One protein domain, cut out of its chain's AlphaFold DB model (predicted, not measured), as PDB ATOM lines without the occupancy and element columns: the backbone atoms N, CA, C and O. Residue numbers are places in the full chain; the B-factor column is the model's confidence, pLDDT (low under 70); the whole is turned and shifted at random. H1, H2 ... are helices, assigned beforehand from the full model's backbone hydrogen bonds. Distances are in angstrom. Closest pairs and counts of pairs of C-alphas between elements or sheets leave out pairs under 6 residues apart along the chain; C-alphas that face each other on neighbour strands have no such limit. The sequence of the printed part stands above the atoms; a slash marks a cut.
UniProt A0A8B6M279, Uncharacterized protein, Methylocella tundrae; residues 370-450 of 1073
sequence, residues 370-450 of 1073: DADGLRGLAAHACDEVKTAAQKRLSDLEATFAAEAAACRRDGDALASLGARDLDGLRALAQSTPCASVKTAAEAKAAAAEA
ATOM      1  N   ASP A 370     304.783 179.638 226.613       80.31
ATOM      2  CA  ASP A 370     305.576 178.420 226.827       80.31
ATOM      3  C   ASP A 370     304.669 177.225 227.174       80.31
ATOM      4  O   ASP A 370     304.326 176.976 228.333       80.31
ATOM      5  N   ALA A 371     304.242 176.497 226.140       74.75
ATOM      6  CA  ALA A 371     303.364 175.338 226.286       74.75
ATOM      7  C   ALA A 371     304.042 174.155 227.003       74.75
ATOM      8  O   ALA A 371     303.371 173.415 227.724       74.75
ATOM      9  N   ASP A 372     305.355 173.977 226.842       79.19
ATOM     10  CA  ASP A 372     306.081 172.853 227.440       79.19
ATOM     11  C   ASP A 372     306.333 173.100 228.937       79.19
ATOM     12  O   ASP A 372     306.101 172.205 229.754       79.19
ATOM     13  N   GLY A 373     306.668 174.338 229.323       80.12
ATOM     14  CA  GLY A 373     306.718 174.766 230.724       80.12
ATOM     15  C   GLY A 373     305.371 174.621 231.446       80.12
ATOM     16  O   GLY A 373     305.319 174.124 232.574       80.12
ATOM     17  N   LEU A 374     304.258 174.968 230.784       81.38
ATOM     18  CA  LEU A 374     302.911 174.767 231.338       81.38
ATOM     19  C   LEU A 374     302.544 173.278 231.482       81.38
ATOM     20  O   LEU A 374     301.960 172.902 232.502       81.38
ATOM     21  N   ARG A 375     302.922 172.409 230.530       82.44
ATOM     22  CA  ARG A 375     302.733 170.948 230.665       82.44
ATOM     23  C   ARG A 375     303.544 170.356 231.817       82.44
ATOM     24  O   ARG A 375     303.032 169.487 232.517       82.44
ATOM     25  N   GLY A 376     304.765 170.841 232.054       80.44
ATOM     26  CA  GLY A 376     305.580 170.421 233.200       80.44
ATOM     27  C   GLY A 376     304.900 170.709 234.544       80.44
ATOM     28  O   GLY A 376     304.818 169.835 235.408       80.44
ATOM     29  N   LEU A 377     304.333 171.907 234.708       80.06
ATOM     30  CA  LEU A 377     303.616 172.290 235.932       80.06
ATOM     31  C   LEU A 377     302.242 171.622 236.078       80.06
ATOM     32  O   LEU A 377     301.816 171.342 237.195       80.06
ATOM     33  N   ALA A 378     301.582 171.268 234.973       74.25
ATOM     34  CA  ALA A 378     300.353 170.468 234.984       74.25
ATOM     35  C   ALA A 378     300.531 169.038 235.555       74.25
ATOM     36  O   ALA A 378     299.535 168.346 235.775       74.25
ATOM     37  N   ALA A 379     301.771 168.597 235.803       71.81
ATOM     38  CA  ALA A 379     302.103 167.328 236.453       71.81
ATOM     39  C   ALA A 379     302.504 167.459 237.942       71.81
ATOM     40  O   ALA A 379     302.780 166.444 238.580       71.81
ATOM     41  N   HIS A 380     302.557 168.675 238.505       75.69
ATOM     42  CA  HIS A 380     302.961 168.903 239.900       75.69
ATOM     43  C   HIS A 380     301.823 168.632 240.907       75.69
ATOM     44  O   HIS A 380     300.649 168.532 240.541       75.69
ATOM     45  N   ALA A 381     302.181 168.475 242.186       64.31
ATOM     46  CA  ALA A 381     301.283 167.986 243.239       64.31
ATOM     47  C   ALA A 381     300.315 169.046 243.802       64.31
ATOM     48  O   ALA A 381     299.294 168.696 244.388       64.31
ATOM     49  N   CYS A 382     300.616 170.336 243.636       83.25
ATOM     50  CA  CYS A 382     299.743 171.438 244.038       83.25
ATOM     51  C   CYS A 382     298.552 171.566 243.068       83.25
ATOM     52  O   CYS A 382     298.679 172.161 241.995       83.25
ATOM     53  N   ASP A 383     297.382 171.021 243.431       80.81
ATOM     54  CA  ASP A 383     296.206 170.961 242.540       80.81
ATOM     55  C   ASP A 383     295.724 172.344 242.049       80.81
ATOM     56  O   ASP A 383     295.249 172.452 240.917       80.81
ATOM     57  N   GLU A 384     295.903 173.420 242.828       81.31
ATOM     58  CA  GLU A 384     295.651 174.797 242.364       81.31
ATOM     59  C   GLU A 384     296.541 175.173 241.172       81.31
ATOM     60  O   GLU A 384     296.056 175.671 240.153       81.31
ATOM     61  N   VAL A 385     297.850 174.922 241.289       83.69
ATOM     62  CA  VAL A 385     298.847 175.235 240.256       83.69
ATOM     63  C   VAL A 385     298.650 174.354 239.039       83.69
ATOM     64  O   VAL A 385     298.666 174.859 237.922       83.69
ATOM     65  N   LYS A 386     298.385 173.066 239.243       84.19
ATOM     66  CA  LYS A 386     298.039 172.118 238.185       84.19
ATOM     67  C   LYS A 386     296.795 172.557 237.417       84.19
ATOM     68  O   LYS A 386     296.850 172.645 236.195       84.19
ATOM     69  N   THR A 387     295.712 172.911 238.109       85.25
ATOM     70  CA  THR A 387     294.472 173.392 237.474       85.25
ATOM     71  C   THR A 387     294.701 174.711 236.732       85.25
ATOM     72  O   THR A 387     294.246 174.878 235.601       85.25
ATOM     73  N   ALA A 388     295.460 175.643 237.319       84.12
ATOM     74  CA  ALA A 388     295.799 176.912 236.681       84.12
ATOM     75  C   ALA A 388     296.735 176.741 235.466       84.12
ATOM     76  O   ALA A 388     296.553 177.425 234.460       84.12
ATOM     77  N   ALA A 389     297.701 175.819 235.521       83.50
ATOM     78  CA  ALA A 389     298.604 175.493 234.418       83.50
ATOM     79  C   ALA A 389     297.860 174.800 233.270       83.50
ATOM     80  O   ALA A 389     297.994 175.219 232.122       83.50
ATOM     81  N   GLN A 390     297.016 173.809 233.580       85.12
ATOM     82  CA  GLN A 390     296.142 173.139 232.612       85.12
ATOM     83  C   GLN A 390     295.192 174.129 231.939       85.12
ATOM     84  O   GLN A 390     295.064 174.102 230.719       85.12
ATOM     85  N   LYS A 391     294.595 175.053 232.704       86.06
ATOM     86  CA  LYS A 391     293.744 176.106 232.146       86.06
ATOM     87  C   LYS A 391     294.525 177.067 231.244       86.06
ATOM     88  O   LYS A 391     294.098 177.319 230.124       86.06
ATOM     89  N   ARG A 392     295.692 177.569 231.675       85.44
ATOM     90  CA  ARG A 392     296.543 178.428 230.822       85.44
ATOM     91  C   ARG A 392     296.985 177.705 229.547       85.44
ATOM     92  O   ARG A 392     297.068 178.344 228.505       85.44
ATOM     93  N   LEU A 393     297.232 176.396 229.615       84.25
ATOM     94  CA  LEU A 393     297.560 175.571 228.454       84.25
ATOM     95  C   LEU A 393     296.354 175.404 227.519       84.25
ATOM     96  O   LEU A 393     296.500 175.637 226.324       84.25
ATOM     97  N   SER A 394     295.163 175.084 228.038       83.00
ATOM     98  CA  SER A 394     293.952 174.968 227.216       83.00
ATOM     99  C   SER A 394     293.543 176.304 226.597       83.00
ATOM    100  O   SER A 394     293.122 176.335 225.447       83.00
ATOM    101  N   ASP A 395     293.712 177.414 227.322       83.94
ATOM    102  CA  ASP A 395     293.471 178.767 226.813       83.94
ATOM    103  C   ASP A 395     294.496 179.121 225.708       83.94
ATOM    104  O   ASP A 395     294.146 179.721 224.689       83.94
ATOM    105  N   LEU A 396     295.758 178.696 225.846       82.25
ATOM    106  CA  LEU A 396     296.799 178.871 224.824       82.25
ATOM    107  C   LEU A 396     296.541 178.014 223.568       82.25
ATOM    108  O   LEU A 396     296.641 178.504 222.444       82.25
ATOM    109  N   GLU A 397     296.152 176.751 223.732       81.19
ATOM    110  CA  GLU A 397     295.789 175.861 222.621       81.19
ATOM    111  C   GLU A 397     294.502 176.336 221.921       81.19
ATOM    112  O   GLU A 397     294.437 176.365 220.688       81.19
ATOM    113  N   ALA A 398     293.512 176.811 222.684       79.62
ATOM    114  CA  ALA A 398     292.293 177.413 222.156       79.62
ATOM    115  C   ALA A 398     292.564 178.729 221.415       79.62
ATOM    116  O   ALA A 398     291.963 178.949 220.365       79.62
ATOM    117  N   THR A 399     293.473 179.588 221.894       77.88
ATOM    118  CA  THR A 399     293.845 180.820 221.172       77.88
ATOM    119  C   THR A 399     294.565 180.519 219.860       77.88
ATOM    120  O   THR A 399     294.168 181.082 218.844       77.88
ATOM    121  N   PHE A 400     295.512 179.574 219.808       76.12
ATOM    122  CA  PHE A 400     296.126 179.169 218.534       76.12
ATOM    123  C   PHE A 400     295.117 178.532 217.559       76.12
ATOM    124  O   PHE A 400     295.129 178.827 216.360       76.12
ATOM    125  N   ALA A 401     294.196 177.695 218.052       74.00
ATOM    126  CA  ALA A 401     293.126 177.128 217.232       74.00
ATOM    127  C   ALA A 401     292.139 178.203 216.735       74.00
ATOM    128  O   ALA A 401     291.699 178.155 215.581       74.00
ATOM    129  N   ALA A 402     291.821 179.192 217.575       70.12
ATOM    130  CA  ALA A 402     290.952 180.315 217.247       70.12
ATOM    131  C   ALA A 402     291.603 181.286 216.255       70.12
ATOM    132  O   ALA A 402     290.924 181.688 215.317       70.12
ATOM    133  N   GLU A 403     292.897 181.604 216.388       69.94
ATOM    134  CA  GLU A 403     293.671 182.382 215.407       69.94
ATOM    135  C   GLU A 403     293.644 181.677 214.033       69.94
ATOM    136  O   GLU A 403     293.265 182.277 213.026       69.94
ATOM    137  N   ALA A 404     293.916 180.367 213.985       69.56
ATOM    138  CA  ALA A 404     293.871 179.590 212.741       69.56
ATOM    139  C   ALA A 404     292.456 179.473 212.128       69.56
ATOM    140  O   ALA A 404     292.307 179.408 210.905       69.56
ATOM    141  N   ALA A 405     291.405 179.426 212.954       72.12
ATOM    142  CA  ALA A 405     290.011 179.406 212.504       72.12
ATOM    143  C   ALA A 405     289.474 180.802 212.135       72.12
ATOM    144  O   ALA A 405     288.590 180.903 211.283       72.12
ATOM    145  N   ALA A 406     289.996 181.867 212.744       68.62
ATOM    146  CA  ALA A 406     289.751 183.250 212.346       68.62
ATOM    147  C   ALA A 406     290.353 183.503 210.962       68.62
ATOM    148  O   ALA A 406     289.610 183.875 210.069       68.62
ATOM    149  N   CYS A 407     291.616 183.138 210.704       72.88
ATOM    150  CA  CYS A 407     292.216 183.336 209.375       72.88
ATOM    151  C   CYS A 407     291.458 182.666 208.226       72.88
ATOM    152  O   CYS A 407     291.430 183.206 207.122       72.88
ATOM    153  N   ARG A 408     290.836 181.503 208.467       73.50
ATOM    154  CA  ARG A 408     289.972 180.858 207.467       73.50
ATOM    155  C   ARG A 408     288.664 181.634 207.275       73.50
ATOM    156  O   ARG A 408     288.373 182.048 206.159       73.50
ATOM    157  N   ARG A 409     287.939 181.918 208.364       74.12
ATOM    158  CA  ARG A 409     286.660 182.650 208.314       74.12
ATOM    159  C   ARG A 409     286.795 184.078 207.790       74.12
ATOM    160  O   ARG A 409     285.922 184.517 207.059       74.12
ATOM    161  N   ASP A 410     287.868 184.784 208.124       78.62
ATOM    162  CA  ASP A 410     288.123 186.151 207.664       78.62
ATOM    163  C   ASP A 410     288.445 186.168 206.161       78.62
ATOM    164  O   ASP A 410     288.022 187.077 205.447       78.62
ATOM    165  N   GLY A 411     289.127 185.132 205.653       72.19
ATOM    166  CA  GLY A 411     289.311 184.916 204.216       72.19
ATOM    167  C   GLY A 411     287.983 184.679 203.487       72.19
ATOM    168  O   GLY A 411     287.718 185.317 202.465       72.19
ATOM    169  N   ASP A 412     287.115 183.832 204.047       77.00
ATOM    170  CA  ASP A 412     285.774 183.560 203.506       77.00
ATOM    171  C   ASP A 412     284.843 184.792 203.603       77.00
ATOM    172  O   ASP A 412     284.061 185.072 202.692       77.00
ATOM    173  N   ALA A 413     284.950 185.580 204.678       72.38
ATOM    174  CA  ALA A 413     284.206 186.825 204.873       72.38
ATOM    175  C   ALA A 413     284.648 187.915 203.886       72.38
ATOM    176  O   ALA A 413     283.817 188.593 203.282       72.38
ATOM    177  N   LEU A 414     285.954 188.044 203.629       74.00
ATOM    178  CA  LEU A 414     286.460 188.966 202.616       74.00
ATOM    179  C   LEU A 414     285.943 188.620 201.207       74.00
ATOM    180  O   LEU A 414     285.732 189.524 200.386       74.00
ATOM    181  N   ALA A 415     285.710 187.334 200.927       66.75
ATOM    182  CA  ALA A 415     285.123 186.869 199.675       66.75
ATOM    183  C   ALA A 415     283.617 187.181 199.553       66.75
ATOM    184  O   ALA A 415     283.149 187.415 198.437       66.75
ATOM    185  N   SER A 416     282.868 187.243 200.662       69.94
ATOM    186  CA  SER A 416     281.419 187.510 200.660       69.94
ATOM    187  C   SER A 416     281.031 188.995 200.773       69.94
ATOM    188  O   SER A 416     279.937 189.366 200.346       69.94
ATOM    189  N   LEU A 417     281.917 189.867 201.271       73.75
ATOM    190  CA  LEU A 417     281.651 191.308 201.403       73.75
ATOM    191  C   LEU A 417     281.585 192.042 200.046       73.75
ATOM    192  O   LEU A 417     282.554 192.076 199.272       73.75
ATOM    193  N   GLY A 418     280.430 192.666 199.788       58.38
ATOM    194  CA  GLY A 418     280.107 193.408 198.565       58.38
ATOM    195  C   GLY A 418     280.585 194.868 198.553       58.38
ATOM    196  O   GLY A 418     280.866 195.470 199.584       58.38
ATOM    197  N   ALA A 419     280.639 195.471 197.362       57.62
ATOM    198  CA  ALA A 419     281.324 196.744 197.078       57.62
ATOM    199  C   ALA A 419     280.674 198.040 197.638       57.62
ATOM    200  O   ALA A 419     280.886 199.119 197.084       57.62
ATOM    201  N   ARG A 420     279.859 197.954 198.696       56.16
ATOM    202  CA  ARG A 420     279.268 199.105 199.416       56.16
ATOM    203  C   ARG A 420     279.235 198.945 200.942       56.16
ATOM    204  O   ARG A 420     278.765 199.853 201.617       56.16
ATOM    205  N   ASP A 421     279.719 197.827 201.480       64.38
ATOM    206  CA  ASP A 421     279.727 197.568 202.923       64.38
ATOM    207  C   ASP A 421     280.996 198.142 203.566       64.38
ATOM    208  O   ASP A 421     281.992 197.443 203.765       64.38
ATOM    209  N   LEU A 422     280.983 199.454 203.814       62.97
ATOM    210  CA  LEU A 422     282.120 200.157 204.397       62.97
ATOM    211  C   LEU A 422     282.558 199.539 205.713       62.97
ATOM    212  O   LEU A 422     283.720 199.169 205.878       62.97
ATOM    213  N   ASP A 423     281.622 199.513 206.655       70.31
ATOM    214  CA  ASP A 423     281.908 199.202 208.038       70.31
ATOM    215  C   ASP A 423     282.314 197.735 208.141       70.31
ATOM    216  O   ASP A 423     283.290 197.443 208.823       70.31
ATOM    217  N   GLY A 424     281.704 196.830 207.362       76.94
ATOM    218  CA  GLY A 424     282.157 195.446 207.235       76.94
ATOM    219  C   GLY A 424     283.593 195.324 206.714       76.94
ATOM    220  O   GLY A 424     284.386 194.553 207.255       76.94
ATOM    221  N   LEU A 425     283.975 196.113 205.704       70.81
ATOM    222  CA  LEU A 425     285.308 196.052 205.098       70.81
ATOM    223  C   LEU A 425     286.397 196.719 205.958       70.81
ATOM    224  O   LEU A 425     287.487 196.157 206.095       70.81
ATOM    225  N   ARG A 426     286.118 197.877 206.578       77.06
ATOM    226  CA  ARG A 426     287.034 198.530 207.534       77.06
ATOM    227  C   ARG A 426     287.145 197.744 208.834       77.06
ATOM    228  O   ARG A 426     288.255 197.614 209.347       77.06
ATOM    229  N   ALA A 427     286.038 197.201 209.344       76.38
ATOM    230  CA  ALA A 427     286.066 196.327 210.507       76.38
ATOM    231  C   ALA A 427     286.953 195.118 210.221       76.38
ATOM    232  O   ALA A 427     287.887 194.901 210.979       76.38
ATOM    233  N   LEU A 428     286.742 194.396 209.113       79.75
ATOM    234  CA  LEU A 428     287.538 193.208 208.781       79.75
ATOM    235  C   LEU A 428     289.033 193.525 208.600       79.75
ATOM    236  O   LEU A 428     289.884 192.791 209.096       79.75
ATOM    237  N   ALA A 429     289.362 194.646 207.953       74.12
ATOM    238  CA  ALA A 429     290.729 195.148 207.814       74.12
ATOM    239  C   ALA A 429     291.426 195.433 209.157       74.12
ATOM    240  O   ALA A 429     292.601 195.110 209.349       74.12
ATOM    241  N   GLN A 430     290.716 196.059 210.096       78.62
ATOM    242  CA  GLN A 430     291.272 196.423 211.398       78.62
ATOM    243  C   GLN A 430     291.255 195.254 212.391       78.62
ATOM    244  O   GLN A 430     292.141 195.186 213.243       78.62
ATOM    245  N   SER A 431     290.283 194.343 212.278       74.25
ATOM    246  CA  SER A 431     290.045 193.251 213.226       74.25
ATOM    247  C   SER A 431     290.762 191.949 212.885       74.25
ATOM    248  O   SER A 431     291.061 191.192 213.808       74.25
ATOM    249  N   THR A 432     291.053 191.666 211.607       76.81
ATOM    250  CA  THR A 432     291.652 190.375 211.253       76.81
ATOM    251  C   THR A 432     293.093 190.268 211.775       76.81
ATOM    252  O   THR A 432     293.937 191.117 211.461       76.81
ATOM    253  N   PRO A 433     293.433 189.214 212.545       68.00
ATOM    254  CA  PRO A 433     294.799 188.981 213.014       68.00
ATOM    255  C   PRO A 433     295.720 188.450 211.897       68.00
ATOM    256  O   PRO A 433     296.904 188.201 212.118       68.00
ATOM    257  N   CYS A 434     295.186 188.259 210.690       76.62
ATOM    258  CA  CYS A 434     295.801 187.487 209.621       76.62
ATOM    259  C   CYS A 434     296.337 188.426 208.536       76.62
ATOM    260  O   CYS A 434     295.587 188.957 207.716       76.62
ATOM    261  N   ALA A 435     297.659 188.622 208.527       76.00
ATOM    262  CA  ALA A 435     298.335 189.647 207.724       76.00
ATOM    263  C   ALA A 435     298.007 189.617 206.212       76.00
ATOM    264  O   ALA A 435     298.018 190.663 205.565       76.00
ATOM    265  N   SER A 436     297.695 188.444 205.652       70.00
ATOM    266  CA  SER A 436     297.303 188.270 204.246       70.00
ATOM    267  C   SER A 436     295.858 188.678 203.935       70.00
ATOM    268  O   SER A 436     295.583 189.102 202.816       70.00
ATOM    269  N   VAL A 437     294.932 188.558 204.892       76.12
ATOM    270  CA  VAL A 437     293.529 188.978 204.720       76.12
ATOM    271  C   VAL A 437     293.410 190.486 204.929       76.12
ATOM    272  O   VAL A 437     292.739 191.168 204.155       76.12
ATOM    273  N   LYS A 438     294.134 191.016 205.924       77.44
ATOM    274  CA  LYS A 438     294.174 192.443 206.264       77.44
ATOM    275  C   LYS A 438     294.445 193.332 205.050       77.44
ATOM    276  O   LYS A 438     293.635 194.194 204.721       77.44
ATOM    277  N   THR A 439     295.540 193.059 204.340       75.44
ATOM    278  CA  THR A 439     295.976 193.839 203.170       75.44
ATOM    279  C   THR A 439     294.971 193.833 202.017       75.44
ATOM    280  O   THR A 439     294.918 194.788 201.244       75.44
ATOM    281  N   ALA A 440     294.142 192.792 201.900       70.81
ATOM    282  CA  ALA A 440     293.121 192.689 200.861       70.81
ATOM    283  C   ALA A 440     291.758 193.286 201.285       70.81
ATOM    284  O   ALA A 440     291.006 193.760 200.430       70.81
ATOM    285  N   ALA A 441     291.456 193.337 202.588       72.00
ATOM    286  CA  ALA A 441     290.296 194.045 203.133       72.00
ATOM    287  C   ALA A 441     290.475 195.575 203.094       72.00
ATOM    288  O   ALA A 441     289.565 196.289 202.664       72.00
ATOM    289  N   GLU A 442     291.665 196.079 203.450       75.38
ATOM    290  CA  GLU A 442     292.002 197.516 203.437       75.38
ATOM    291  C   GLU A 442     291.771 198.154 202.053       75.38
ATOM    292  O   GLU A 442     291.239 199.262 201.955       75.38
ATOM    293  N   ALA A 443     292.075 197.420 200.975       64.19
ATOM    294  CA  ALA A 443     291.875 197.864 199.594       64.19
ATOM    295  C   ALA A 443     290.395 197.989 199.177       64.19
ATOM    296  O   ALA A 443     290.059 198.842 198.356       64.19
ATOM    297  N   LYS A 444     289.501 197.156 199.730       68.69
ATOM    298  CA  LYS A 444     288.050 197.253 199.489       68.69
ATOM    299  C   LYS A 444     287.405 198.347 200.355       68.69
ATOM    300  O   LYS A 444     286.493 199.028 199.890       68.69
ATOM    301  N   ALA A 445     287.863 198.520 201.598       64.88
ATOM    302  CA  ALA A 445     287.238 199.400 202.589       64.88
ATOM    303  C   ALA A 445     287.231 200.884 202.185       64.88
ATOM    304  O   ALA A 445     286.198 201.545 202.279       64.88
ATOM    305  N   ALA A 446     288.342 201.383 201.635       65.31
ATOM    306  CA  ALA A 446     288.481 202.783 201.223       65.31
ATOM    307  C   ALA A 446     287.420 203.262 200.200       65.31
ATOM    308  O   ALA A 446     287.254 204.465 200.003       65.31
ATOM    309  N   ALA A 447     286.693 202.346 199.546       56.81
ATOM    310  CA  ALA A 447     285.701 202.661 198.521       56.81
ATOM    311  C   ALA A 447     284.326 203.119 199.052       56.81
ATOM    312  O   ALA A 447     283.565 203.704 198.282       56.81
ATOM    313  N   ALA A 448     283.975 202.864 200.320       60.19
ATOM    314  CA  ALA A 448     282.622 203.138 200.836       60.19
ATOM    315  C   ALA A 448     282.564 204.196 201.967       60.19
ATOM    316  O   ALA A 448     281.492 204.490 202.490       60.19
ATOM    317  N   GLU A 449     283.697 204.841 202.274       62.44
ATOM    318  CA  GLU A 449     283.919 205.741 203.426       62.44
ATOM    319  C   GLU A 449     283.056 207.016 203.487       62.44
ATOM    320  O   GLU A 449     283.044 207.731 204.485       62.44
ATOM    321  N   ALA A 450     282.357 207.340 202.404       56.12
ATOM    322  CA  ALA A 450     281.775 208.659 202.179       56.12
ATOM    323  C   ALA A 450     280.346 208.855 202.740       56.12
ATOM    324  O   ALA A 450     279.745 209.894 202.470       56.12
TER     325      ALA A 450
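This is residues 370 to 450 of the 1073 residues of an uncharacterized protein of Methylocella tundrae (UniProt A0A8B6M279). One long helix, H2, makes the spine of a rod; the short helix H1 folds back beside its first part, and the helices H3 and H4, a hairpin, pack on its last part. Between these two places H2 runs bare. The printed part has 81 residues with four named helices, in the order H1, H2, H3, H4, and no named strand; the class is all helix. The whole is extended, with a radius of gyration of the C-alphas of 18.9 A, and the C-alphas span 60 by 18 by 16 A.

Find C-alpha 383 at (296.206, 170.961, 242.540); from there H2, residues 383 to 416, runs 47.4 A to C-alpha 416 at (281.419, 187.510, 200.660). Before it comes H1, residues 371 to 377, 10.1 A long, which begins at C-alpha 371 at (303.364, 175.338, 226.286). After H2, look for H3 at residues 422 to 431, 13.7 A long, and then for H4 at residues 435 to 445, 15.6 A long, which ends at C-alpha 445 at (287.238, 199.400, 202.589).

Start from H2, the hub, which touches three other helices. With residues 385 to 396 alone it touches H1; the closest C-alphas, those of Leu 374 and Ala 389, are 5.3 A apart. These two form a helical hairpin at a shallow tilt of 19 degrees, opposite ways. Further along, residues 407 to 414 alone touch H4, with the C-alphas of Gly 411 and Val 437 closest at 5.9 A; the tilt is steep, 44 degrees, the same way. H2 and H3 only just touch, through residues 410 to 414 of H2 alone, with 3 pairs of C-alphas within 8 A, the closest being Asp 410 and Leu 428 at 7.2 A. They too are a helical hairpin, opposite ways at a tilt of 37 degrees, only just steep. H3 and H4, also a helical hairpin, touch with 20 pairs of C-alphas within 8 A, the closest being Leu 425 and Ala 445 at 4.6 A, at a shallow tilt of 21 degrees, opposite ways. H2, H3 and H4 are an up and down bundle, each helix running against the one before it. H1 is apart from H3 and H4. In H1 and H3 every O i to N i+4 pair is within hydrogen-bond range; in H2 29 of 30 are, and in H4 3 of 7, beside 4 of 8 O i to N i+3 pairs.

The two C-alphas farthest apart, those of Ala 381 and Ala 450, are 61.0 A apart. The printed part has no cut, and its three links between helices are tight. The mean pLDDT of the printed part is 74.3; look for values under 70 at 20 residues, among them 418 to 422 and 443 to 450.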